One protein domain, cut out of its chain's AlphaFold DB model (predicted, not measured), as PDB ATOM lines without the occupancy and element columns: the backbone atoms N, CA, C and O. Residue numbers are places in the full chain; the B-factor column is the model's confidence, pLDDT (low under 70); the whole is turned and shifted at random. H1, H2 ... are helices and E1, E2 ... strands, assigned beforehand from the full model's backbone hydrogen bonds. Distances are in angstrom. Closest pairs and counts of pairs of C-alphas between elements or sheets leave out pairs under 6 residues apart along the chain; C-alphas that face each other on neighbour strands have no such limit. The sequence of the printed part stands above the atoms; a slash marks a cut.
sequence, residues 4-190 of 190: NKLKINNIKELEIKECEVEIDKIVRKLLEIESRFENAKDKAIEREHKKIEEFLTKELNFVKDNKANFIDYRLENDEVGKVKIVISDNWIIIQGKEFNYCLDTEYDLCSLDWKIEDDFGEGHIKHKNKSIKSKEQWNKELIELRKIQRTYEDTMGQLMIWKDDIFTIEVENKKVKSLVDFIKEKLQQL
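This is residues 4 to 190 of the 190 residues of an uncharacterized protein of Clostridium perfringens (UniProt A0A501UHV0). One very long helix, H1, makes the long axis of a rod, and at one end a strongly twisted sheet of seven strands curls round its residues 40 to 57, with the short helix H5 packed on both. Farther back along H1, the long helix H4 packs on its residues 16 to 33, and the short helices H2 and H3 lead from the sheet back toward H4; residues 4 to 11 of H1 stick out. The printed part has 187 residues, with the order H1 E1 E2 E3 E4 E5 H2 H3 H4 E6 E7 H5; the class is mixed, helices and strands, and the sheet E1-E2-E3-E4-E5-E6-E7 is antiparallel. It is only just extended, close to loose, with a radius of gyration of the C-alphas of 24.5 A and spans of 94 by 30 by 24 A.

H1, residues 4 to 59, is on the sheet. E1, residues 63 to 66, E2, 71 to 77, E3, 81 to 87, E4, 91 to 94, and E5, 97 to 105, form a meander, each strand the antiparallel neighbour of the one before. N 65 and O 72 are 2.8 A apart between E1 and E2, N 73 and O 85 2.8 A between E2 and E3, N 86 and O 93 2.8 A between E3 and E4, and N 92 and O 99 2.8 A between E4 and E5, each within hydrogen-bond range. H2, residues 110 to 120, is close to H1 but not clearly touching, the closest C-alphas being those of Glu 34 and Asp 113, 8.0 A apart. H3, residues 122 to 128, meets H2 only through their link. H4, residues 135 to 161, touches H1 at a shallow tilt of 23 degrees, the same way, closest at the C-alphas of Ile 26 and Gln 149, 6.8 A apart. E6, residues 167 to 171, is antiparallel to E5, with N 104 and O 168 at 2.8 A, and forms a hairpin with E7, residues 174 to 176, with N 176 and O 169 at 2.8 A. H5, residues 179 to 187, stands at the sheet's level and touches residues 48 to 55 of H1 at a steep tilt of 38 degrees, closest at the C-alphas of Ile 52 and Val 180, 5.5 A apart. In H1, H4 and H5 every O i to N i+4 pair is within hydrogen-bond range; in H2 it is 6 of 7, in H3 2 of 3.

H1 begins at C-alpha 4, (125.997, 106.623, 150.213), and spans 82.2 A. E5 spans 25.7 A and H4 38.4 A. H5 ends at C-alpha 187, (94.101, 167.545, 193.860).

The C-alphas farthest apart, those of Asn 4 and Asp 78, are 94.4 A apart. The printed part has no cut and no long link. The mean pLDDT of the printed part is 73.6; 82 residues are under 70, among them 4 to 20, 105 to 139 and 151 to 166.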
ATOM      1  N   ASN A   4     127.140 105.797 150.592       60.91
ATOM      2  CA  ASN A   4     125.997 106.623 150.213       60.91
ATOM      3  C   ASN A   4     125.171 107.054 151.432       60.91
ATOM      4  O   ASN A   4     124.727 108.198 151.493       60.91
ATOM      5  N   LYS A   5     125.032 106.193 152.450       55.97
ATOM      6  CA  LYS A   5     124.352 106.550 153.708       55.97
ATOM      7  C   LYS A   5     125.140 107.591 154.506       55.97
ATOM      8  O   LYS A   5     124.537 108.506 155.052       55.97
ATOM      9  N   LEU A   6     126.471 107.500 154.518       56.22
ATOM     10  CA  LEU A   6     127.342 108.503 155.150       56.22
ATOM     11  C   LEU A   6     127.265 109.870 154.459       56.22
ATOM     12  O   LEU A   6     127.128 110.885 155.132       56.22
ATOM     13  N   LYS A   7     127.290 109.908 153.120       53.34
ATOM     14  CA  LYS A   7     127.140 111.163 152.362       53.34
ATOM     15  C   LYS A   7     125.778 111.822 152.594       53.34
ATOM     16  O   LYS A   7     125.723 113.028 152.793       53.34
ATOM     17  N   ILE A   8     124.697 111.039 152.614       57.97
ATOM     18  CA  ILE A   8     123.341 111.547 152.881       57.97
ATOM     19  C   ILE A   8     123.217 112.070 154.317       57.97
ATOM     20  O   ILE A   8     122.608 113.115 154.527       57.97
ATOM     21  N   ASN A   9     123.807 111.382 155.298       59.25
ATOM     22  CA  ASN A   9     123.803 111.847 156.686       59.25
ATOM     23  C   ASN A   9     124.605 113.147 156.853       59.25
ATOM     24  O   ASN A   9     124.096 114.077 157.466       59.25
ATOM     25  N   ASN A  10     125.781 113.265 156.226       57.91
ATOM     26  CA  ASN A  10     126.572 114.499 156.265       57.91
ATOM     27  C   ASN A  10     125.853 115.691 155.617       57.91
ATOM     28  O   ASN A  10     125.936 116.801 156.131       57.91
ATOM     29  N   ILE A  11     125.137 115.480 154.504       58.41
ATOM     30  CA  ILE A  11     124.349 116.545 153.860       58.41
ATOM     31  C   ILE A  11     123.210 116.995 154.782       58.41
ATOM     32  O   ILE A  11     123.023 118.191 154.971       58.41
ATOM     33  N   LYS A  12     122.498 116.057 155.419       59.16
ATOM     34  CA  LYS A  12     121.430 116.384 156.376       59.16
ATOM     35  C   LYS A  12     121.946 117.135 157.605       59.16
ATOM     36  O   LYS A  12     121.289 118.062 158.057       59.16
ATOM     37  N   GLU A  13     123.105 116.756 158.139       61.72
ATOM     38  CA  GLU A  13     123.726 117.457 159.271       61.72
ATOM     39  C   GLU A  13     124.197 118.871 158.907       61.72
ATOM     40  O   GLU A  13     124.086 119.778 159.729       61.72
ATOM     41  N   LEU A  14     124.709 119.078 157.689       63.72
ATOM     42  CA  LEU A  14     125.090 120.407 157.206       63.72
ATOM     43  C   LEU A  14     123.869 121.305 157.007       63.72
ATOM     44  O   LEU A  14     123.884 122.435 157.486       63.72
ATOM     45  N   GLU A  15     122.801 120.784 156.394       61.94
ATOM     46  CA  GLU A  15     121.537 121.512 156.257       61.94
ATOM     47  C   GLU A  15     121.014 121.928 157.641       61.94
ATOM     48  O   GLU A  15     120.796 123.113 157.863       61.94
ATOM     49  N   ILE A  16     120.928 121.011 158.616       62.59
ATOM     50  CA  ILE A  16     120.466 121.315 159.989       62.59
ATOM     51  C   ILE A  16     121.348 122.363 160.698       62.59
ATOM     52  O   ILE A  16     120.839 123.170 161.471       62.59
ATOM     53  N   LYS A  17     122.654 122.422 160.429       66.75
ATOM     54  CA  LYS A  17     123.512 123.469 161.009       66.75
ATOM     55  C   LYS A  17     123.263 124.845 160.400       66.75
ATOM     56  O   LYS A  17     123.233 125.835 161.124       66.75
ATOM     57  N   GLU A  18     123.076 124.931 159.085       67.44
ATOM     58  CA  GLU A  18     122.712 126.194 158.421       67.44
ATOM     59  C   GLU A  18     121.367 126.717 158.944       67.44
ATOM     60  O   GLU A  18     121.203 127.909 159.208       67.44
ATOM     61  N   CYS A  19     120.446 125.788 159.182       62.06
ATOM     62  CA  CYS A  19     119.139 126.001 159.777       62.06
ATOM     63  C   CYS A  19     119.209 126.623 161.183       62.06
ATOM     64  O   CYS A  19     118.573 127.645 161.441       62.06
ATOM     65  N   GLU A  20     119.987 126.025 162.088       64.75
ATOM     66  CA  GLU A  20     120.190 126.527 163.456       64.75
ATOM     67  C   GLU A  20     120.790 127.939 163.461       64.75
ATOM     68  O   GLU A  20     120.364 128.797 164.235       64.75
ATOM     69  N   VAL A  21     121.732 128.207 162.551       71.69
ATOM     70  CA  VAL A  21     122.360 129.526 162.404       71.69
ATOM     71  C   VAL A  21     121.357 130.590 161.949       71.69
ATOM     72  O   VAL A  21     121.441 131.733 162.401       71.69
ATOM     73  N   GLU A  22     120.410 130.268 161.062       68.69
ATOM     74  CA  GLU A  22     119.355 131.220 160.678       68.69
ATOM     75  C   GLU A  22     118.403 131.530 161.838       68.69
ATOM     76  O   GLU A  22     118.067 132.697 162.044       68.69
ATOM     77  N   ILE A  23     118.012 130.524 162.623       65.94
ATOM     78  CA  ILE A  23     117.129 130.714 163.782       65.94
ATOM     79  C   ILE A  23     117.812 131.587 164.835       65.94
ATOM     80  O   ILE A  23     117.227 132.572 165.277       65.94
ATOM     81  N   ASP A  24     119.063 131.283 165.185       67.19
ATOM     82  CA  ASP A  24     119.846 132.071 166.143       67.19
ATOM     83  C   ASP A  24     119.970 133.540 165.703       67.19
ATOM     84  O   ASP A  24     119.807 134.452 166.513       67.19
ATOM     85  N   LYS A  25     120.152 133.804 164.401       72.69
ATOM     86  CA  LYS A  25     120.147 135.177 163.865       72.69
ATOM     87  C   LYS A  25     118.806 135.886 164.053       72.69
ATOM     88  O   LYS A  25     118.804 137.065 164.399       72.69
ATOM     89  N   ILE A  26     117.685 135.210 163.793       68.62
ATOM     90  CA  ILE A  26     116.347 135.802 163.945       68.62
ATOM     91  C   ILE A  26     116.065 136.073 165.423       68.62
ATOM     92  O   ILE A  26     115.693 137.189 165.769       68.62
ATOM     93  N   VAL A  27     116.321 135.100 166.296       67.81
ATOM     94  CA  VAL A  27     116.121 135.228 167.746       67.81
ATOM     95  C   VAL A  27     116.920 136.397 168.317       67.81
ATOM     96  O   VAL A  27     116.363 137.217 169.038       67.81
ATOM     97  N   ARG A  28     118.204 136.535 167.963       70.56
ATOM     98  CA  ARG A  28     119.018 137.667 168.437       70.56
ATOM     99  C   ARG A  28     118.433 139.016 168.038       70.56
ATOM    100  O   ARG A  28     118.403 139.921 168.861       70.56
ATOM    101  N   LYS A  29     117.927 139.142 166.808       72.25
ATOM    102  CA  LYS A  29     117.248 140.369 166.370       72.25
ATOM    103  C   LYS A  29     115.977 140.646 167.171       72.25
ATOM    104  O   LYS A  29     115.717 141.802 167.480       72.25
ATOM    105  N   LEU A  30     115.194 139.615 167.488       68.81
ATOM    106  CA  LEU A  30     113.987 139.763 168.303       68.81
ATOM    107  C   LEU A  30     114.330 140.269 169.711       68.81
ATOM    108  O   LEU A  30     113.765 141.270 170.139       68.81
ATOM    109  N   LEU A  31     115.335 139.673 170.359       70.81
ATOM    110  CA  LEU A  31     115.834 140.117 171.668       70.81
ATOM    111  C   LEU A  31     116.383 141.555 171.636       70.81
ATOM    112  O   LEU A  31     116.200 142.325 172.576       70.81
ATOM    113  N   GLU A  32     117.053 141.952 170.549       72.94
ATOM    114  CA  GLU A  32     117.492 143.340 170.366       72.94
ATOM    115  C   GLU A  32     116.314 144.321 170.271       72.94
ATOM    116  O   GLU A  32     116.427 145.455 170.741       72.94
ATOM    117  N   ILE A  33     115.200 143.919 169.655       70.75
ATOM    118  CA  ILE A  33     113.993 144.747 169.535       70.75
ATOM    119  C   ILE A  33     113.295 144.869 170.892       70.75
ATOM    120  O   ILE A  33     113.006 145.990 171.306       70.75
ATOM    121  N   GLU A  34     113.114 143.758 171.606       71.94
ATOM    122  CA  GLU A  34     112.567 143.718 172.971       71.94
ATOM    123  C   GLU A  34     113.364 144.629 173.916       71.94
ATOM    124  O   GLU A  34     112.815 145.533 174.543       71.94
ATOM    125  N   SER A  35     114.696 144.508 173.913       74.81
ATOM    126  CA  SER A  35     115.564 145.367 174.723       74.81
ATOM    127  C   SER A  35     115.390 146.855 174.402       74.81
ATOM    128  O   SER A  35     115.416 147.700 175.299       74.81
ATOM    129  N   ARG A  36     115.214 147.225 173.130       74.19
ATOM    130  CA  ARG A  36     114.976 148.628 172.750       74.19
ATOM    131  C   ARG A  36     113.597 149.117 173.181       74.19
ATOM    132  O   ARG A  36     113.481 150.295 173.516       74.19
ATOM    133  N   PHE A  37     112.592 148.247 173.163       73.62
ATOM    134  CA  PHE A  37     111.244 148.558 173.615       73.62
ATOM    135  C   PHE A  37     111.208 148.829 175.124       73.62
ATOM    136  O   PHE A  37     110.764 149.906 175.520       73.62
ATOM    137  N   GLU A  38     111.792 147.952 175.946       75.31
ATOM    138  CA  GLU A  38     111.889 148.177 177.397       75.31
ATOM    139  C   GLU A  38     112.670 149.461 177.719       75.31
ATOM    140  O   GLU A  38     112.207 150.305 178.480       75.31
ATOM    141  N   ASN A  39     113.783 149.719 177.022       78.12
ATOM    142  CA  ASN A  39     114.506 150.989 177.166       78.12
ATOM    143  C   ASN A  39     113.657 152.225 176.800       78.12
ATOM    144  O   ASN A  39     113.891 153.319 177.320       78.12
ATOM    145  N   ALA A  40     112.724 152.107 175.852       76.31
ATOM    146  CA  ALA A  40     111.829 153.201 175.482       76.31
ATOM    147  C   ALA A  40     110.740 153.420 176.541       76.31
ATOM    148  O   ALA A  40     110.410 154.570 176.844       76.31
ATOM    149  N   LYS A  41     110.224 152.335 177.122       78.19
ATOM    150  CA  LYS A  41     109.262 152.336 178.228       78.19
ATOM    151  C   LYS A  41     109.859 152.977 179.481       78.19
ATOM    152  O   LYS A  41     109.265 153.919 179.999       78.19
ATOM    153  N   ASP A  42     111.074 152.593 179.872       82.12
ATOM    154  CA  ASP A  42     111.796 153.204 180.999       82.12
ATOM    155  C   ASP A  42     111.947 154.720 180.816       82.12
ATOM    156  O   ASP A  42     111.614 155.511 181.699       82.12
ATOM    157  N   LYS A  43     112.354 155.154 179.617       83.56
ATOM    158  CA  LYS A  43     112.454 156.583 179.279       83.56
ATOM    159  C   LYS A  43     111.106 157.297 179.296       83.56
ATOM    160  O   LYS A  43     111.053 158.496 179.570       83.56
ATOM    161  N   ALA A  44     110.013 156.627 178.946       82.19
ATOM    162  CA  ALA A  44     108.681 157.215 179.018       82.19
ATOM    163  C   ALA A  44     108.249 157.437 180.476       82.19
ATOM    164  O   ALA A  44     107.794 158.537 180.793       82.19
ATOM    165  N   ILE A  45     108.490 156.464 181.363       83.19
ATOM    166  CA  ILE A  45     108.250 156.602 182.809       83.19
ATOM    167  C   ILE A  45     109.101 157.739 183.384       83.19
ATOM    168  O   ILE A  45     108.564 158.637 184.033       83.19
ATOM    169  N   GLU A  46     110.401 157.770 183.077       87.25
ATOM    170  CA  GLU A  46     111.320 158.810 183.553       87.25
ATOM    171  C   GLU A  46     110.857 160.218 183.136       87.25
ATOM    172  O   GLU A  46     110.885 161.162 183.931       87.25
ATOM    173  N   ARG A  47     110.372 160.374 181.896       87.44
ATOM    174  CA  ARG A  47     109.820 161.647 181.410       87.44
ATOM    175  C   ARG A  47     108.568 162.062 182.174       87.44
ATOM    176  O   ARG A  47     108.451 163.238 182.516       87.44
ATOM    177  N   GLU A  48     107.651 161.141 182.453       89.19
ATOM    178  CA  GLU A  48     106.458 161.442 183.250       89.19
ATOM    179  C   GLU A  48     106.816 161.801 184.691       89.19
ATOM    180  O   GLU A  48     106.339 162.813 185.204       89.19
ATOM    181  N   HIS A  49     107.726 161.060 185.324       90.12
ATOM    182  CA  HIS A  49     108.227 161.382 186.662       90.12
ATOM    183  C   HIS A  49     108.863 162.770 186.709       90.12
ATOM    184  O   HIS A  49     108.599 163.531 187.639       90.12
ATOM    185  N   LYS A  50     109.626 163.148 185.678       91.44
ATOM    186  CA  LYS A  50     110.191 164.496 185.561       91.44
ATOM    187  C   LYS A  50     109.109 165.570 185.440       91.44
ATOM    188  O   LYS A  50     109.204 166.589 186.119       91.44
ATOM    189  N   LYS A  51     108.075 165.357 184.616       93.00
ATOM    190  CA  LYS A  51     106.939 166.292 184.511       93.00
ATOM    191  C   LYS A  51     106.235 166.455 185.859       93.00
ATOM    192  O   LYS A  51     105.885 167.570 186.235       93.00
ATOM    193  N   ILE A  52     106.052 165.359 186.597       94.12
ATOM    194  CA  ILE A  52     105.443 165.397 187.927       94.12
ATOM    195  C   ILE A  52     106.326 166.147 188.921       94.12
ATOM    196  O   ILE A  52     105.821 166.976 189.671       94.12
ATOM    197  N   GLU A  53     107.633 165.894 188.918       94.62
ATOM    198  CA  GLU A  53     108.574 166.631 189.756       94.62
ATOM    199  C   GLU A  53     108.506 168.133 189.473       94.62
ATOM    200  O   GLU A  53     108.399 168.922 190.411       94.62
ATOM    201  N   GLU A  54     108.524 168.538 188.201       95.62
ATOM    202  CA  GLU A  54     108.404 169.943 187.809       95.62
ATOM    203  C   GLU A  54     107.090 170.552 188.297       95.62
ATOM    204  O   GLU A  54     107.114 171.596 188.947       95.62
ATOM    205  N   PHE A  55     105.969 169.868 188.079       96.19
ATOM    206  CA  PHE A  55     104.661 170.315 188.539       96.19
ATOM    207  C   PHE A  55     104.592 170.447 190.071       96.19
ATOM    208  O   PHE A  55     104.288 171.514 190.602       96.19
ATOM    209  N   LEU A  56     104.912 169.386 190.813       95.31
ATOM    210  CA  LEU A  56     104.754 169.366 192.267       95.31
ATOM    211  C   LEU A  56     105.739 170.303 192.966       95.31
ATOM    212  O   LEU A  56     105.346 171.035 193.869       95.31
ATOM    213  N   THR A  57     107.012 170.304 192.566       94.19
ATOM    214  CA  THR A  57     108.044 171.073 193.277       94.19
ATOM    215  C   THR A  57     108.136 172.519 192.809       94.19
ATOM    216  O   THR A  57     108.260 173.405 193.649       94.19
ATOM    217  N   LYS A  58     108.064 172.790 191.496       92.94
ATOM    218  CA  LYS A  58     108.264 174.148 190.961       92.94
ATOM    219  C   LYS A  58     106.973 174.953 190.902       92.94
ATOM    220  O   LYS A  58     107.021 176.155 191.132       92.94
ATOM    221  N   GLU A  59     105.845 174.323 190.575       93.44
ATOM    222  CA  GLU A  59     104.562 175.037 190.478       93.44
ATOM    223  C   GLU A  59     103.823 175.060 191.820       93.44
ATOM    224  O   GLU A  59     103.264 176.089 192.189       93.44
ATOM    225  N   LEU A  60     103.836 173.946 192.563       91.62
ATOM    226  CA  LEU A  60     103.062 173.801 193.804       91.62
ATOM    227  C   LEU A  60     103.890 173.835 195.097       91.62
ATOM    228  O   LEU A  60     103.312 173.748 196.179       91.62
ATOM    229  N   ASN A  61     105.215 173.984 195.016       92.50
ATOM    230  CA  ASN A  61     106.122 174.068 196.171       92.50
ATOM    231  C   ASN A  61     106.073 172.857 197.130       92.50
ATOM    232  O   ASN A  61     106.313 173.000 198.329       92.50
ATOM    233  N   PHE A  62     105.790 171.651 196.625       95.25
ATOM    234  CA  PHE A  62     105.951 170.427 197.411       95.25
ATOM    235  C   PHE A  62     107.431 170.187 197.735       95.25
ATOM    236  O   PHE A  62     108.313 170.323 196.885       95.25
ATOM    237  N   VAL A  63     107.696 169.730 198.954       94.69
ATOM    238  CA  VAL A  63     108.998 169.212 199.369       94.69
ATOM    239  C   VAL A  63     109.129 167.768 198.889       94.69
ATOM    240  O   VAL A  63     108.277 166.933 199.194       94.69
ATOM    241  N   LYS A  64     110.205 167.482 198.151       95.69
ATOM    242  CA  LYS A  64     110.545 166.158 197.612       95.69
ATOM    243  C   LYS A  64     111.475 165.398 198.562       95.69
ATOM    244  O   LYS A  64     112.498 165.935 198.982       95.69
ATOM    245  N   ASP A  65     111.168 164.134 198.830       94.69
ATOM    246  CA  ASP A  65     111.989 163.203 199.609       94.69
ATOM    247  C   ASP A  65     112.152 161.882 198.836       94.69
ATOM    248  O   ASP A  65     111.205 161.110 198.666       94.69
ATOM    249  N   ASN A  66     113.364 161.635 198.328       93.31
ATOM    250  CA  ASN A  66     113.676 160.448 197.531       93.31
ATOM    251  C   ASN A  66     113.869 159.228 198.441       93.31
ATOM    252  O   ASN A  66     114.740 159.228 199.316       93.31
ATOM    253  N   LYS A  67     113.106 158.159 198.202       93.12
ATOM    254  CA  LYS A  67     113.300 156.842 198.824       93.12
ATOM    255  C   LYS A  67     113.842 155.850 197.801       93.12
ATOM    256  O   LYS A  67     113.934 156.150 196.619       93.12
ATOM    257  N   ALA A  68     114.210 154.661 198.274       86.12
ATOM    258  CA  ALA A  68     114.819 153.634 197.430       86.12
ATOM    259  C   ALA A  68     113.929 153.205 196.245       86.12
ATOM    260  O   ALA A  68     114.458 152.960 195.171       86.12
ATOM    261  N   ASN A  69     112.604 153.148 196.439       88.25
ATOM    262  CA  ASN A  69     111.657 152.599 195.452       88.25
ATOM    263  C   ASN A  69     110.508 153.563 195.094       88.25
ATOM    264  O   ASN A  69     109.574 153.188 194.389       88.25
ATOM    265  N   PHE A  70     110.502 154.764 195.671       92.38
ATOM    266  CA  PHE A  70     109.441 155.749 195.466       92.38
ATOM    267  C   PHE A  70     109.918 157.151 195.847       92.38
ATOM    268  O   PHE A  70     110.916 157.320 196.550       92.38
ATOM    269  N   ILE A  71     109.162 158.165 195.441       94.50
ATOM    270  CA  ILE A  71     109.385 159.567 195.791       94.50
ATOM    271  C   ILE A  71     108.192 160.058 196.615       94.50
ATOM    272  O   ILE A  71     107.042 159.897 196.208       94.50
ATOM    273  N   ASP A  72     108.461 160.627 197.792       95.50
ATOM    274  CA  ASP A  72     107.461 161.194 198.705       95.50
ATOM    275  C   ASP A  72     107.447 162.722 198.546       95.50
ATOM    276  O   ASP A  72     108.453 163.392 198.781       95.50
ATOM    277  N   TYR A  73     106.313 163.267 198.119       96.38
ATOM    278  CA  TYR A  73     106.064 164.694 197.968       96.38
ATOM    279  C   TYR A  73     105.113 165.165 199.063       96.38
ATOM    280  O   TYR A  73     104.014 164.624 199.231       96.38
ATOM    281  N   ARG A  74     105.504 166.221 199.780       93.94
ATOM    282  CA  ARG A  74     104.707 166.792 200.873       93.94
ATOM    283  C   ARG A  74     104.522 168.290 200.716       93.94
ATOM    284  O   ARG A  74     105.493 169.011 200.511       93.94
ATOM    285  N   LEU A  75     103.290 168.746 200.879       93.00
ATOM    286  CA  LEU A  75     102.940 170.156 200.987       93.00
ATOM    287  C   LEU A  75     102.260 170.383 202.337       93.00
ATOM    288  O   LEU A  75     101.346 169.650 202.707       93.00
ATOM    289  N   GLU A  76     102.717 171.391 203.071       87.50
ATOM    290  CA  GLU A  76     102.087 171.855 204.305       87.50
ATOM    291  C   GLU A  76     101.986 173.379 204.230       87.50
ATOM    292  O   GLU A  76     103.000 174.071 204.182       87.50
ATOM    293  N   ASN A  77     100.757 173.886 204.145       81.94
ATOM    294  CA  ASN A  77     100.440 175.314 204.116       81.94
ATOM    295  C   ASN A  77      99.118 175.534 204.863       81.94
ATOM    296  O   ASN A  77      98.208 174.713 204.762       81.94
ATOM    297  N   ASP A  78      99.005 176.650 205.573       78.12
ATOM    298  CA  ASP A  78      97.802 177.113 206.263       78.12
ATOM    299  C   ASP A  78      96.545 177.158 205.368       78.12
ATOM    300  O   ASP A  78      95.443 176.920 205.857       78.12
ATOM    301  N   GLU A  79      96.683 177.415 204.061       75.81
ATOM    302  CA  GLU A  79      95.551 177.496 203.120       75.81
ATOM    303  C   GLU A  79      95.026 176.129 202.652       75.81
ATOM    304  O   GLU A  79      93.825 175.962 202.450       75.81
ATOM    305  N   VAL A  80      95.918 175.151 202.459       73.50
ATOM    306  CA  VAL A  80      95.609 173.859 201.800       73.50
ATOM    307  C   VAL A  80      95.719 172.679 202.780       73.50
ATOM    308  O   VAL A  80      95.338 171.550 202.479       73.50
ATOM    309  N   GLY A  81      96.234 172.920 203.985       83.12
ATOM    310  CA  GLY A  81      96.524 171.893 204.973       83.12
ATOM    311  C   GLY A  81      97.710 171.011 204.574       83.12
ATOM    312  O   GLY A  81      98.670 171.456 203.942       83.12
ATOM    313  N   LYS A  82      97.656 169.743 204.995       89.75
ATOM    314  CA  LYS A  82      98.699 168.739 204.745       89.75
ATOM    315  C   LYS A  82      98.323 167.880 203.550       89.75
ATOM    316  O   LYS A  82      97.346 167.134 203.613       89.75
ATOM    317  N   VAL A  83      99.138 167.926 202.500       91.81
ATOM    318  CA  VAL A  83      99.000 167.079 201.315       91.81
ATOM    319  C   VAL A  83     100.205 166.177 201.149       91.81
ATOM    320  O   VAL A  83     101.348 166.627 201.179       91.81
ATOM    321  N   LYS A  84      99.931 164.884 200.959       94.06
ATOM    322  CA  LYS A  84     100.939 163.868 200.674       94.06
ATOM    323  C   LYS A  84     100.641 163.175 199.349       94.06
ATOM    324  O   LYS A  84      99.540 162.654 199.160       94.06
ATOM    325  N   ILE A  85     101.645 163.126 198.481       95.50
ATOM    326  CA  ILE A  85     101.639 162.353 197.239       95.50
ATOM    327  C   ILE A  85     102.871 161.451 197.236       95.50
ATOM    328  O   ILE A  85     103.970 161.904 197.535       95.50
ATOM    329  N   VAL A  86     102.705 160.175 196.910       95.69
ATOM    330  CA  VAL A  86     103.806 159.215 196.783       95.69
ATOM    331  C   VAL A  86     103.763 158.603 195.396       95.69
ATOM    332  O   VAL A  86     102.685 158.256 194.925       95.69
ATOM    333  N   ILE A  87     104.912 158.486 194.740       93.31
ATOM    334  CA  ILE A  87     105.005 158.039 193.346       93.31
ATOM    335  C   ILE A  87     106.066 156.955 193.232       93.31
ATOM    336  O   ILE A  87     107.175 157.134 193.734       93.31
ATOM    337  N   SER A  88     105.726 155.859 192.567       91.88
ATOM    338  CA  SER A  88     106.643 154.793 192.156       91.88
ATOM    339  C   SER A  88     106.510 154.562 190.649       91.88
ATOM    340  O   SER A  88     105.866 155.357 189.970       91.88
ATOM    341  N   ASP A  89     107.113 153.501 190.120       85.38
ATOM    342  CA  ASP A  89     107.175 153.233 188.676       85.38
ATOM    343  C   ASP A  89     105.839 152.753 188.089       85.38
ATOM    344  O   ASP A  89     105.610 152.892 186.889       85.38
ATOM    345  N   ASN A  90     104.941 152.229 188.927       88.88
ATOM    346  CA  ASN A  90     103.667 151.629 188.517       88.88
ATOM    347  C   ASN A  90     102.467 151.994 189.411       88.88
ATOM    348  O   ASN A  90     101.367 151.471 189.226       88.88
ATOM    349  N   TRP A  91     102.646 152.876 190.394       93.00
ATOM    350  CA  TRP A  91     101.548 153.348 191.236       93.00
ATOM    351  C   TRP A  91     101.786 154.762 191.765       93.00
ATOM    352  O   TRP A  91     102.918 155.236 191.894       93.00
ATOM    353  N   ILE A  92     100.686 155.436 192.100       94.25
ATOM    354  CA  ILE A  92     100.653 156.742 192.758       94.25
ATOM    355  C   ILE A  92      99.717 156.651 193.961       94.25
ATOM    356  O   ILE A  92      98.595 156.174 193.842       94.25
ATOM    357  N   ILE A  93     100.136 157.164 195.114       95.06
ATOM    358  CA  ILE A  93      99.270 157.366 196.279       95.06
ATOM    359  C   ILE A  93      99.020 158.861 196.446       95.06
ATOM    360  O   ILE A  93      99.965 159.627 196.609       95.06
ATOM    361  N   ILE A  94      97.757 159.278 196.479       94.00
ATOM    362  CA  ILE A  94      97.346 160.662 196.755       94.00
ATOM    363  C   ILE A  94      96.488 160.644 198.017       94.00
ATOM    364  O   ILE A  94      95.447 159.990 198.045       94.00
ATOM    365  N   GLN A  95      96.935 161.324 199.075       89.38
ATOM    366  CA  GLN A  95      96.229 161.395 200.366       89.38
ATOM    367  C   GLN A  95      95.816 160.023 200.931       89.38
ATOM    368  O   GLN A  95      94.724 159.839 201.462       89.38
ATOM    369  N   GLY A  96      96.699 159.031 200.801       90.31
ATOM    370  CA  GLY A  96      96.465 157.671 201.298       90.31
ATOM    371  C   GLY A  96      95.630 156.776 200.379       90.31
ATOM    372  O   GLY A  96      95.504 155.592 200.676       90.31
ATOM    373  N   LYS A  97      95.107 157.290 199.257       93.44
ATOM    374  CA  LYS A  97      94.459 156.474 198.226       93.44
ATOM    375  C   LYS A  97      95.455 156.092 197.134       93.44
ATOM    376  O   LYS A  97      96.049 156.972 196.519       93.44
ATOM    377  N   GLU A  98      95.612 154.793 196.909       95.25
ATOM    378  CA  GLU A  98      96.497 154.217 195.893       95.25
ATOM    379  C   GLU A  98      95.798 154.089 194.535       95.25
ATOM    380  O   GLU A  98      94.623 153.732 194.463       95.25
ATOM    381  N   PHE A  99      96.546 154.371 193.473       93.38
ATOM    382  CA  PHE A  99      96.144 154.266 192.081       93.38
ATOM    383  C   PHE A  99      97.245 153.551 191.307       93.38
ATOM    384  O   PHE A  99      98.361 154.059 191.196       93.38
ATOM    385  N   ASN A 100      96.922 152.385 190.758       92.38
ATOM    386  CA  ASN A 100      97.833 151.673 189.872       92.38
ATOM    387  C   ASN A 100      97.779 152.284 188.479       92.38
ATOM    388  O   ASN A 100      96.693 152.610 187.980       92.38
ATOM    389  N   TYR A 101      98.947 152.411 187.864       89.62
ATOM    390  CA  TYR A 101      99.060 152.850 186.489       89.62
ATOM    391  C   TYR A 101     100.023 151.964 185.710       89.62
ATOM    392  O   TYR A 101     100.967 151.391 186.255       89.62
ATOM    393  N   CYS A 102      99.793 151.871 184.411       85.75
ATOM    394  CA  CYS A 102     100.713 151.239 183.485       85.75
ATOM    395  C   CYS A 102     100.878 152.108 182.241       85.75
ATOM    396  O   CYS A 102     100.043 152.960 181.921       85.75
ATOM    397  N   LEU A 103     101.998 151.893 181.558       79.00
ATOM    398  CA  LEU A 103     102.143 152.326 180.181       79.00
ATOM    399  C   LEU A 103     101.533 151.238 179.307       79.00
ATOM    400  O   LEU A 103     102.066 150.134 179.230       79.00
ATOM    401  N   ASP A 104     100.407 151.558 178.691       71.94
ATOM    402  CA  ASP A 104      99.854 150.792 177.589       71.94
ATOM    403  C   ASP A 104     100.450 151.318 176.281       71.94
ATOM    404  O   ASP A 104     100.834 152.484 176.167       71.94
ATOM    405  N   THR A 105     100.520 150.483 175.263       65.12
ATOM    406  CA  THR A 105     100.794 150.940 173.902       65.12
ATOM    407  C   THR A 105      99.488 150.927 173.134       65.12
ATOM    408  O   THR A 105      98.750 149.954 173.211       65.12
ATOM    409  N   GLU A 106      99.213 151.930 172.297       54.44
ATOM    410  CA  GLU A 106      98.051 151.850 171.383       54.44
ATOM    411  C   GLU A 106      98.142 150.677 170.387       54.44
ATOM    412  O   GLU A 106      97.190 150.371 169.670       54.44
ATOM    413  N   TYR A 107      99.296 150.023 170.343       54.00
ATOM    414  CA  TYR A 107      99.595 148.894 169.494       54.00
ATOM    415  C   TYR A 107      99.451 147.584 170.263       54.00
ATOM    416  O   TYR A 107      99.710 147.516 171.459       54.00
ATOM    417  N   ASP A 108      99.168 146.508 169.533       52.50
ATOM    418  CA  ASP A 108      99.202 145.111 169.996       52.50
ATOM    419  C   ASP A 108     100.615 144.644 170.453       52.50
ATOM    420  O   ASP A 108     100.927 143.455 170.430       52.50
ATOM    421  N   LEU A 109     101.497 145.557 170.871       49.34
ATOM    422  CA  LEU A 109     102.829 145.300 171.422       49.34
ATOM    423  C   LEU A 109     102.776 144.542 172.752       49.34
ATOM    424  O   LEU A 109     103.579 143.642 172.963       49.34
ATOM    425  N   CYS A 110     101.757 144.772 173.581       45.44
ATOM    426  CA  CYS A 110     101.502 143.929 174.755       45.44
ATOM    427  C   CYS A 110     101.139 142.477 174.366       45.44
ATOM    428  O   CYS A 110     101.455 141.538 175.091       45.44
ATOM    429  N   SER A 111     100.526 142.261 173.192       47.03
ATOM    430  CA  SER A 111     100.303 140.910 172.642       47.03
ATOM    431  C   SER A 111     101.566 140.299 172.013       47.03
ATOM    432  O   SER A 111     101.589 139.104 171.704       47.03
ATOM    433  N   LEU A 112     102.600 141.120 171.794       47.19
ATOM    434  CA  LEU A 112     103.899 140.716 171.269       47.19
ATOM    435  C   LEU A 112     104.793 140.169 172.393       47.19
ATOM    436  O   LEU A 112     105.315 139.077 172.195       47.19
ATOM    437  N   ASP A 113     104.855 140.794 173.578       41.72
ATOM    438  CA  ASP A 113     105.579 140.261 174.760       41.72
ATOM    439  C   ASP A 113     105.134 138.839 175.128       41.72
ATOM    440  O   ASP A 113     105.957 137.927 175.223       41.72
ATOM    441  N   TRP A 114     103.821 138.603 175.230       42.94
ATOM    442  CA  TRP A 114     103.294 137.260 175.500       42.94
ATOM    443  C   TRP A 114     103.625 136.263 174.393       42.94
ATOM    444  O   TRP A 114     103.893 135.105 174.689       42.94
ATOM    445  N   LYS A 115     103.681 136.690 173.125       46.12
ATOM    446  CA  LYS A 115     104.130 135.814 172.034       46.12
ATOM    447  C   LYS A 115     105.630 135.529 172.089       46.12
ATOM    448  O   LYS A 115     106.020 134.440 171.696       46.12
ATOM    449  N   ILE A 116     106.489 136.440 172.560       46.75
ATOM    450  CA  ILE A 116     107.915 136.117 172.758       46.75
ATOM    451  C   ILE A 116     108.073 135.136 173.910       46.75
ATOM    452  O   ILE A 116     108.759 134.136 173.741       46.75
ATOM    453  N   GLU A 117     107.454 135.367 175.063       47.44
ATOM    454  CA  GLU A 117     107.602 134.446 176.194       47.44
ATOM    455  C   GLU A 117     106.992 133.067 175.898       47.44
ATOM    456  O   GLU A 117     107.671 132.055 176.109       47.44
ATOM    457  N   ASP A 118     105.779 133.014 175.330       46.75
ATOM    458  CA  ASP A 118     105.089 131.755 175.024       46.75
ATOM    459  C   ASP A 118     105.682 131.025 173.807       46.75
ATOM    460  O   ASP A 118     105.816 129.800 173.853       46.75
ATOM    461  N   ASP A 119     106.084 131.724 172.732       45.78
ATOM    462  CA  ASP A 119     106.643 131.072 171.533       45.78
ATOM    463  C   ASP A 119     108.187 130.945 171.566       45.78
ATOM    464  O   ASP A 119     108.746 130.070 170.887       45.78
ATOM    465  N   PHE A 120     108.896 131.778 172.347       47.44
ATOM    466  CA  PHE A 120     110.362 131.966 172.289       47.44
ATOM    467  C   PHE A 120     111.116 132.090 173.618       47.44
ATOM    468  O   PHE A 120     112.348 132.184 173.561       47.44
ATOM    469  N   GLY A 121     110.463 132.039 174.785       46.09
ATOM    470  CA  GLY A 121     111.143 132.128 176.081       46.09
ATOM    471  C   GLY A 121     112.312 131.139 176.211       46.09
ATOM    472  O   GLY A 121     112.411 130.163 175.461       46.09
ATOM    473  N   GLU A 122     113.213 131.342 177.183       40.97
ATOM    474  CA  GLU A 122     114.454 130.550 177.349       40.97
ATOM    475  C   GLU A 122     114.257 129.017 177.299       40.97
ATOM    476  O   GLU A 122     115.180 128.269 176.950       40.97
ATOM    477  N   GLY A 123     113.052 128.535 177.622       41.69
ATOM    478  CA  GLY A 123     112.639 127.143 177.461       41.69
ATOM    479  C   GLY A 123     112.495 126.688 176.002       41.69
ATOM    480  O   GLY A 123     112.966 125.603 175.662       41.69
ATOM    481  N   HIS A 124     111.907 127.484 175.110       43.22
ATOM    482  CA  HIS A 124     111.577 127.083 173.737       43.22
ATOM    483  C   HIS A 124     112.816 126.866 172.852       43.22
ATOM    484  O   HIS A 124     112.893 125.865 172.132       43.22
ATOM    485  N   ILE A 125     113.837 127.722 172.980       45.25
ATOM    486  CA  ILE A 125     115.115 127.589 172.252       45.25
ATOM    487  C   ILE A 125     115.914 126.374 172.763       45.25
ATOM    488  O   ILE A 125     116.482 125.616 171.974       45.25
ATOM    489  N   LYS A 126     115.913 126.115 174.081       40.75
ATOM    490  CA  LYS A 126     116.595 124.948 174.680       40.75
ATOM    491  C   LYS A 126     115.854 123.624 174.452       40.75
ATOM    492  O   LYS A 126     116.506 122.578 174.376       40.75
ATOM    493  N   HIS A 127     114.523 123.631 174.341       40.53
ATOM    494  CA  HIS A 127     113.723 122.414 174.172       40.53
ATOM    495  C   HIS A 127     113.598 121.946 172.711       40.53
ATOM    496  O   HIS A 127     113.593 120.733 172.483       40.53
ATOM    497  N   LYS A 128     113.564 122.840 171.710       45.69
ATOM    498  CA  LYS A 128     113.345 122.441 170.300       45.69
ATOM    499  C   LYS A 128     114.574 121.932 169.551       45.69
ATOM    500  O   LYS A 128     114.409 121.085 168.669       45.69
ATOM    501  N   ASN A 129     115.789 122.291 169.982       44.62
ATOM    502  CA  ASN A 129     117.025 121.667 169.480       44.62
ATOM    503  C   ASN A 129     117.054 120.135 169.680       44.62
ATOM    504  O   ASN A 129     117.912 119.452 169.129       44.62
ATOM    505  N   LYS A 130     116.116 119.558 170.450       46.53
ATOM    506  CA  LYS A 130     116.034 118.113 170.691       46.53
ATOM    507  C   LYS A 130     115.008 117.353 169.834       46.53
ATOM    508  O   LYS A 130     114.986 116.127 169.939       46.53
ATOM    509  N   SER A 131     114.170 117.990 168.999       49.38
ATOM    510  CA  SER A 131     113.064 117.262 168.330       49.38
ATOM    511  C   SER A 131     112.789 117.541 166.849       49.38
ATOM    512  O   SER A 131     111.886 116.898 166.309       49.38
ATOM    513  N   ILE A 132     113.518 118.427 166.166       52.59
ATOM    514  CA  ILE A 132     113.337 118.638 164.717       52.59
ATOM    515  C   ILE A 132     113.948 117.446 163.968       52.59
ATOM    516  O   ILE A 132     115.150 117.204 164.036       52.59
ATOM    517  N   LYS A 133     113.110 116.658 163.281       56.06
ATOM    518  CA  LYS A 133     113.518 115.389 162.643       56.06
ATOM    519  C   LYS A 133     113.510 115.440 161.112       56.06
ATOM    520  O   LYS A 133     113.926 114.465 160.483       56.06
ATOM    521  N   SER A 134     113.029 116.527 160.498       61.69
ATOM    522  CA  SER A 134     112.955 116.650 159.036       61.69
ATOM    523  C   SER A 134     113.040 118.089 158.510       61.69
ATOM    524  O   SER A 134     112.680 119.052 159.187       61.69
ATOM    525  N   LYS A 135     113.463 118.211 157.244       63.31
ATOM    526  CA  LYS A 135     113.570 119.471 156.486       63.31
ATOM    527  C   LYS A 135     112.224 120.186 156.292       63.31
ATOM    528  O   LYS A 135     112.174 121.408 156.245       63.31
ATOM    529  N   GLU A 136     111.122 119.440 156.203       68.75
ATOM    530  CA  GLU A 136     109.771 120.014 156.100       68.75
ATOM    531  C   GLU A 136     109.302 120.656 157.407       68.75
ATOM    532  O   GLU A 136     108.733 121.746 157.378       68.75
ATOM    533  N   GLN A 137     109.562 120.009 158.551       65.19
ATOM    534  CA  GLN A 137     109.270 120.596 159.862       65.19
ATOM    535  C   GLN A 137     110.051 121.896 160.047       65.19
ATOM    536  O   GLN A 137     109.485 122.896 160.475       65.19
ATOM    537  N   TRP A 138     111.310 121.897 159.613       68.12
ATOM    538  CA  TRP A 138     112.156 123.077 159.636       68.12
ATOM    539  C   TRP A 138     111.641 124.224 158.749       68.12
ATOM    540  O   TRP A 138     111.475 125.341 159.231       68.12
ATOM    541  N   ASN A 139     111.319 123.955 157.477       67.44
ATOM    542  CA  ASN A 139     110.789 124.977 156.563       67.44
ATOM    543  C   ASN A 139     109.527 125.647 157.123       67.44
ATOM    544  O   ASN A 139     109.336 126.852 156.966       67.44
ATOM    545  N   LYS A 140     108.666 124.866 157.784       71.19
ATOM    546  CA  LYS A 140     107.454 125.385 158.417       71.19
ATOM    547  C   LYS A 140     107.785 126.324 159.577       71.19
ATOM    548  O   LYS A 140     107.206 127.402 159.653       71.19
ATOM    549  N   GLU A 141     108.719 125.944 160.443       65.69
ATOM    550  CA  GLU A 141     109.143 126.790 161.564       65.69
ATOM    551  C   GLU A 141     109.787 128.089 161.086       65.69
ATOM    552  O   GLU A 141     109.460 129.153 161.600       65.69
ATOM    553  N   LEU A 142     110.620 128.047 160.047       68.75
ATOM    554  CA  LEU A 142     111.256 129.254 159.521       68.75
ATOM    555  C   LEU A 142     110.280 130.235 158.881       68.75
ATOM    556  O   LEU A 142     110.481 131.446 158.969       68.75
ATOM    557  N   ILE A 143     109.217 129.736 158.251       70.75
ATOM    558  CA  ILE A 143     108.144 130.590 157.736       70.75
ATOM    559  C   ILE A 143     107.452 131.320 158.888       70.75
ATOM    560  O   ILE A 143     107.244 132.528 158.786       70.75
ATOM    561  N   GLU A 144     107.125 130.623 159.978       69.12
ATOM    562  CA  GLU A 144     106.520 131.259 161.154       69.12
ATOM    563  C   GLU A 144     107.487 132.256 161.807       69.12
ATOM    564  O   GLU A 144     107.110 133.403 162.031       69.12
ATOM    565  N   LEU A 145     108.767 131.902 161.968       65.88
ATOM    566  CA  LEU A 145     109.793 132.817 162.481       65.88
ATOM    567  C   LEU A 145     109.936 134.079 161.639       65.88
ATOM    568  O   LEU A 145     110.040 135.170 162.187       65.88
ATOM    569  N   ARG A 146     109.926 133.959 160.309       67.06
ATOM    570  CA  ARG A 146     110.026 135.116 159.409       67.06
ATOM    571  C   ARG A 146     108.774 135.982 159.436       67.06
ATOM    572  O   ARG A 146     108.897 137.196 159.314       67.06
ATOM    573  N   LYS A 147     107.582 135.394 159.586       68.25
ATOM    574  CA  LYS A 147     106.345 136.172 159.781       68.25
ATOM    575  C   LYS A 147     106.440 137.000 161.055       68.25
ATOM    576  O   LYS A 147     106.190 138.197 161.006       68.25
ATOM    577  N   ILE A 148     106.869 136.366 162.141       63.53
ATOM    578  CA  ILE A 148     107.057 137.002 163.441       63.53
ATOM    579  C   ILE A 148     108.108 138.107 163.321       63.53
ATOM    580  O   ILE A 148     107.789 139.264 163.569       63.53
ATOM    581  N   GLN A 149     109.308 137.797 162.816       64.12
ATOM    582  CA  GLN A 149     110.373 138.774 162.559       64.12
ATOM    583  C   GLN A 149     109.870 139.985 161.767       64.12
ATOM    584  O   GLN A 149     110.207 141.111 162.105       64.12
ATOM    585  N   ARG A 150     109.054 139.768 160.730       70.38
ATOM    586  CA  ARG A 150     108.506 140.858 159.922       70.38
ATOM    587  C   ARG A 150     107.551 141.740 160.718       70.38
ATOM    588  O   ARG A 150     107.677 142.953 160.642       70.38
ATOM    589  N   THR A 151     106.656 141.149 161.510       64.75
ATOM    590  CA  THR A 151     105.808 141.909 162.438       64.75
ATOM    591  C   THR A 151     106.663 142.749 163.387       64.75
ATOM    592  O   THR A 151     106.400 143.935 163.532       64.75
ATOM    593  N   TYR A 152     107.742 142.190 163.943       61.31
ATOM    594  CA  TYR A 152     108.669 142.920 164.815       61.31
ATOM    595  C   TYR A 152     109.419 144.052 164.114       61.31
ATOM    596  O   TYR A 152     109.535 145.140 164.669       61.31
ATOM    597  N   GLU A 153     109.943 143.819 162.911       65.31
ATOM    598  CA  GLU A 153     110.645 144.841 162.132       65.31
ATOM    599  C   GLU A 153     109.693 145.974 161.717       65.31
ATOM    600  O   GLU A 153     110.073 147.143 161.806       65.31
ATOM    601  N   ASP A 154     108.451 145.652 161.343       64.88
ATOM    602  CA  ASP A 154     107.415 146.638 161.023       64.88
ATOM    603  C   ASP A 154     107.038 147.459 162.266       64.88
ATOM    604  O   ASP A 154     106.979 148.690 162.199       64.88
ATOM    605  N   THR A 155     106.856 146.811 163.421       56.91
ATOM    606  CA  THR A 155     106.553 147.518 164.668       56.91
ATOM    607  C   THR A 155     107.735 148.350 165.157       56.91
ATOM    608  O   THR A 155     107.548 149.501 165.538       56.91
ATOM    609  N   MET A 156     108.967 147.847 165.064       59.09
ATOM    610  CA  MET A 156     110.175 148.613 165.380       59.09
ATOM    611  C   MET A 156     110.352 149.804 164.433       59.09
ATOM    612  O   MET A 156     110.761 150.882 164.858       59.09
ATOM    613  N   GLY A 157     110.024 149.638 163.151       58.88
ATOM    614  CA  GLY A 157     109.975 150.730 162.185       58.88
ATOM    615  C   GLY A 157     109.005 151.827 162.622       58.88
ATOM    616  O   GLY A 157     109.364 153.000 162.596       58.88
ATOM    617  N   GLN A 158     107.816 151.457 163.098       55.78
ATOM    618  CA  GLN A 158     106.832 152.406 163.629       55.78
ATOM    619  C   GLN A 158     107.310 153.070 164.932       55.78
ATOM    620  O   GLN A 158     107.271 154.296 165.033       55.78
ATOM    621  N   LEU A 159     107.874 152.294 165.865       54.16
ATOM    622  CA  LEU A 159     108.481 152.788 167.108       54.16
ATOM    623  C   LEU A 159     109.618 153.792 166.836       54.16
ATOM    624  O   LEU A 159     109.724 154.805 167.518       54.16
ATOM    625  N   MET A 160     110.457 153.560 165.818       54.00
ATOM    626  CA  MET A 160     111.555 154.470 165.454       54.00
ATOM    627  C   MET A 160     111.092 155.764 164.772       54.00
ATOM    628  O   MET A 160     111.822 156.759 164.801       54.00
ATOM    629  N   ILE A 161     109.909 155.775 164.152       54.91
ATOM    630  CA  ILE A 161     109.327 156.987 163.559       54.91
ATOM    631  C   ILE A 161     108.718 157.872 164.661       54.91
ATOM    632  O   ILE A 161     108.756 159.099 164.559       54.91
ATOM    633  N   TRP A 162     108.183 157.272 165.722       51.50
ATOM    634  CA  TRP A 162     107.410 157.965 166.751       51.50
ATOM    635  C   TRP A 162     108.298 158.274 167.951       51.50
ATOM    636  O   TRP A 162     108.415 157.502 168.895       51.50
ATOM    637  N   LYS A 163     108.966 159.427 167.894       51.41
ATOM    638  CA  LYS A 163     109.982 159.800 168.880       51.41
ATOM    639  C   LYS A 163     109.470 159.998 170.307       51.41
ATOM    640  O   LYS A 163     110.303 159.930 171.203       51.41
ATOM    641  N   ASP A 164     108.171 160.212 170.547       50.47
ATOM    642  CA  ASP A 164     107.739 160.682 171.871       50.47
ATOM    643  C   ASP A 164     106.389 160.156 172.418       50.47
ATOM    644  O   ASP A 164     106.260 160.150 173.641       50.47
ATOM    645  N   ASP A 165     105.467 159.622 171.597       57.16
ATOM    646  CA  ASP A 165     104.036 159.420 171.959       57.16
ATOM    647  C   ASP A 165     103.505 157.968 171.850       57.16
ATOM    648  O   ASP A 165     102.305 157.735 171.738       57.16
ATOM    649  N   ILE A 166     104.373 156.954 171.847       63.25
ATOM    650  CA  ILE A 166     103.944 155.553 171.618       63.25
ATOM    651  C   ILE A 166     103.217 154.902 172.807       63.25
ATOM    652  O   ILE A 166     102.582 153.860 172.638       63.25
ATOM    653  N   PHE A 167     103.328 155.492 174.000       72.75
ATOM    654  CA  PHE A 167     102.730 154.966 175.221       72.75
ATOM    655  C   PHE A 167     101.536 155.819 175.636       72.75
ATOM    656  O   PHE A 167     101.653 157.028 175.828       72.75
ATOM    657  N   THR A 168     100.394 155.167 175.815       77.38
ATOM    658  CA  THR A 168      99.251 155.725 176.529       77.38
ATOM    659  C   THR A 168      99.376 155.379 178.002       77.38
ATOM    660  O   THR A 168      99.697 154.251 178.360       77.38
ATOM    661  N   ILE A 169      99.091 156.333 178.879       85.00
ATOM    662  CA  ILE A 169      99.065 156.062 180.312       85.00
ATOM    663  C   ILE A 169      97.664 155.603 180.681       85.00
ATOM    664  O   ILE A 169      96.683 156.286 180.381       85.00
ATOM    665  N   GLU A 170      97.568 154.472 181.358       87.69
ATOM    666  CA  GLU A 170      96.314 153.962 181.887       87.69
ATOM    667  C   GLU A 170      96.362 153.963 183.411       87.69
ATOM    668  O   GLU A 170      97.301 153.446 184.007       87.69
ATOM    669  N   VAL A 171      95.351 154.556 184.047       87.62
ATOM    670  CA  VAL A 171      95.192 154.597 185.506       87.62
ATOM    671  C   VAL A 171      93.831 154.003 185.850       87.62
ATOM    672  O   VAL A 171      92.813 154.493 185.366       87.62
ATOM    673  N   GLU A 172      93.791 152.947 186.666       86.38
ATOM    674  CA  GLU A 172      92.546 152.231 187.024       86.38
ATOM    675  C   GLU A 172      91.637 151.901 185.813       86.38
ATOM    676  O   GLU A 172      90.416 152.083 185.858       86.38
ATOM    677  N   ASN A 173      92.218 151.410 184.716       82.25
ATOM    678  CA  ASN A 173      91.525 151.109 183.455       82.25
ATOM    679  C   ASN A 173      90.983 152.330 182.686       82.25
ATOM    680  O   ASN A 173      90.032 152.221 181.904       82.25
ATOM    681  N   LYS A 174      91.543 153.521 182.920       85.38
ATOM    682  CA  LYS A 174      91.203 154.747 182.188       85.38
ATOM    683  C   LYS A 174      92.436 155.358 181.547       85.38
ATOM    684  O   LYS A 174      93.410 155.663 182.229       85.38
ATOM    685  N   LYS A 175      92.340 155.619 180.245       86.94
ATOM    686  CA  LYS A 175      93.370 156.333 179.488       86.94
ATOM    687  C   LYS A 175      93.445 157.790 179.939       86.94
ATOM    688  O   LYS A 175      92.438 158.502 179.923       86.94
ATOM    689  N   VAL A 176      94.638 158.231 180.316       86.25
ATOM    690  CA  VAL A 176      94.944 159.611 180.701       86.25
ATOM    691  C   VAL A 176      96.051 160.164 179.809       86.25
ATOM    692  O   VAL A 176      96.908 159.433 179.321       86.25
ATOM    693  N   LYS A 177      96.026 161.480 179.583       84.12
ATOM    694  CA  LYS A 177      97.027 162.155 178.739       84.12
ATOM    695  C   LYS A 177      98.403 162.232 179.397       84.12
ATOM    696  O   LYS A 177      99.411 162.221 178.703       84.12
ATOM    697  N   SER A 178      98.435 162.362 180.719       88.19
ATOM    698  CA  SER A 178      99.652 162.396 181.525       88.19
ATOM    699  C   SER A 178      99.325 162.055 182.977       88.19
ATOM    700  O   SER A 178      98.183 162.232 183.421       88.19
ATOM    701  N   LEU A 179     100.326 161.623 183.748       91.25
ATOM    702  CA  LEU A 179     100.150 161.445 185.196       91.25
ATOM    703  C   LEU A 179      99.969 162.792 185.908       91.25
ATOM    704  O   LEU A 179      99.284 162.864 186.925       91.25
ATOM    705  N   VAL A 180     100.523 163.875 185.356       93.12
ATOM    706  CA  VAL A 180     100.331 165.237 185.879       93.12
ATOM    707  C   VAL A 180      98.868 165.661 185.796       93.12
ATOM    708  O   VAL A 180      98.334 166.174 186.778       93.12
ATOM    709  N   ASP A 181      98.206 165.436 184.660       91.75
ATOM    710  CA  ASP A 181      96.787 165.770 184.497       91.75
ATOM    711  C   ASP A 181      95.919 164.966 185.469       91.75
ATOM    712  O   ASP A 181      95.017 165.520 186.098       91.75
ATOM    713  N   PHE A 182      96.244 163.683 185.657       93.31
ATOM    714  CA  PHE A 182      95.585 162.840 186.649       93.31
ATOM    715  C   PHE A 182      95.761 163.384 188.077       93.31
ATOM    716  O   PHE A 182      94.781 163.540 188.807       93.31
ATOM    717  N   ILE A 183      96.990 163.733 188.474       93.38
ATOM    718  CA  ILE A 183      97.265 164.319 189.795       93.38
ATOM    719  C   ILE A 183      96.511 165.643 189.967       93.38
ATOM    720  O   ILE A 183      95.899 165.852 191.012       93.38
ATOM    721  N   LYS A 184      96.508 166.521 188.954       93.50
ATOM    722  CA  LYS A 184      95.759 167.790 188.970       93.50
ATOM    723  C   LYS A 184      94.275 167.561 189.232       93.50
ATOM    724  O   LYS A 184      93.708 168.216 190.101       93.50
ATOM    725  N   GLU A 185      93.667 166.613 188.524       93.38
ATOM    726  CA  GLU A 185      92.260 166.256 188.713       93.38
ATOM    727  C   GLU A 185      91.986 165.783 190.148       93.38
ATOM    728  O   GLU A 185      90.996 166.187 190.755       93.38
ATOM    729  N   LYS A 186      92.870 164.952 190.720       92.31
ATOM    730  CA  LYS A 186      92.704 164.453 192.093       92.31
ATOM    731  C   LYS A 186      92.931 165.514 193.152       92.31
ATOM    732  O   LYS A 186      92.185 165.535 194.120       92.31
ATOM    733  N   LEU A 187      93.885 166.418 192.955       89.94
ATOM    734  CA  LEU A 187      94.101 167.545 193.860       89.94
ATOM    735  C   LEU A 187      92.907 168.509 193.889       89.94
ATOM    736  O   LEU A 187      92.604 169.041 194.948       89.94
ATOM    737  N   GLN A 188      92.202 168.701 192.770       88.56
ATOM    738  CA  GLN A 188      90.976 169.514 192.722       88.56
ATOM    739  C   GLN A 188      89.778 168.876 193.448       88.56
ATOM    740  O   GLN A 188      88.787 169.558 193.694       88.56
ATOM    741  N   GLN A 189      89.838 167.572 193.736       86.25
ATOM    742  CA  GLN A 189      88.780 166.814 194.416       86.25
ATOM    743  C   GLN A 189      89.005 166.702 195.937       86.25
ATOM    744  O   GLN A 189      88.170 166.094 196.610       86.25
ATOM    745  N   LEU A 190      90.121 167.232 196.454       80.50
ATOM    746  CA  LEU A 190      90.448 167.302 197.885       80.50
ATOM    747  C   LEU A 190      89.809 168.530 198.537       80.50
ATOM    748  O   LEU A 190      89.353 168.374 199.692       80.50
TER     749      LEU A 190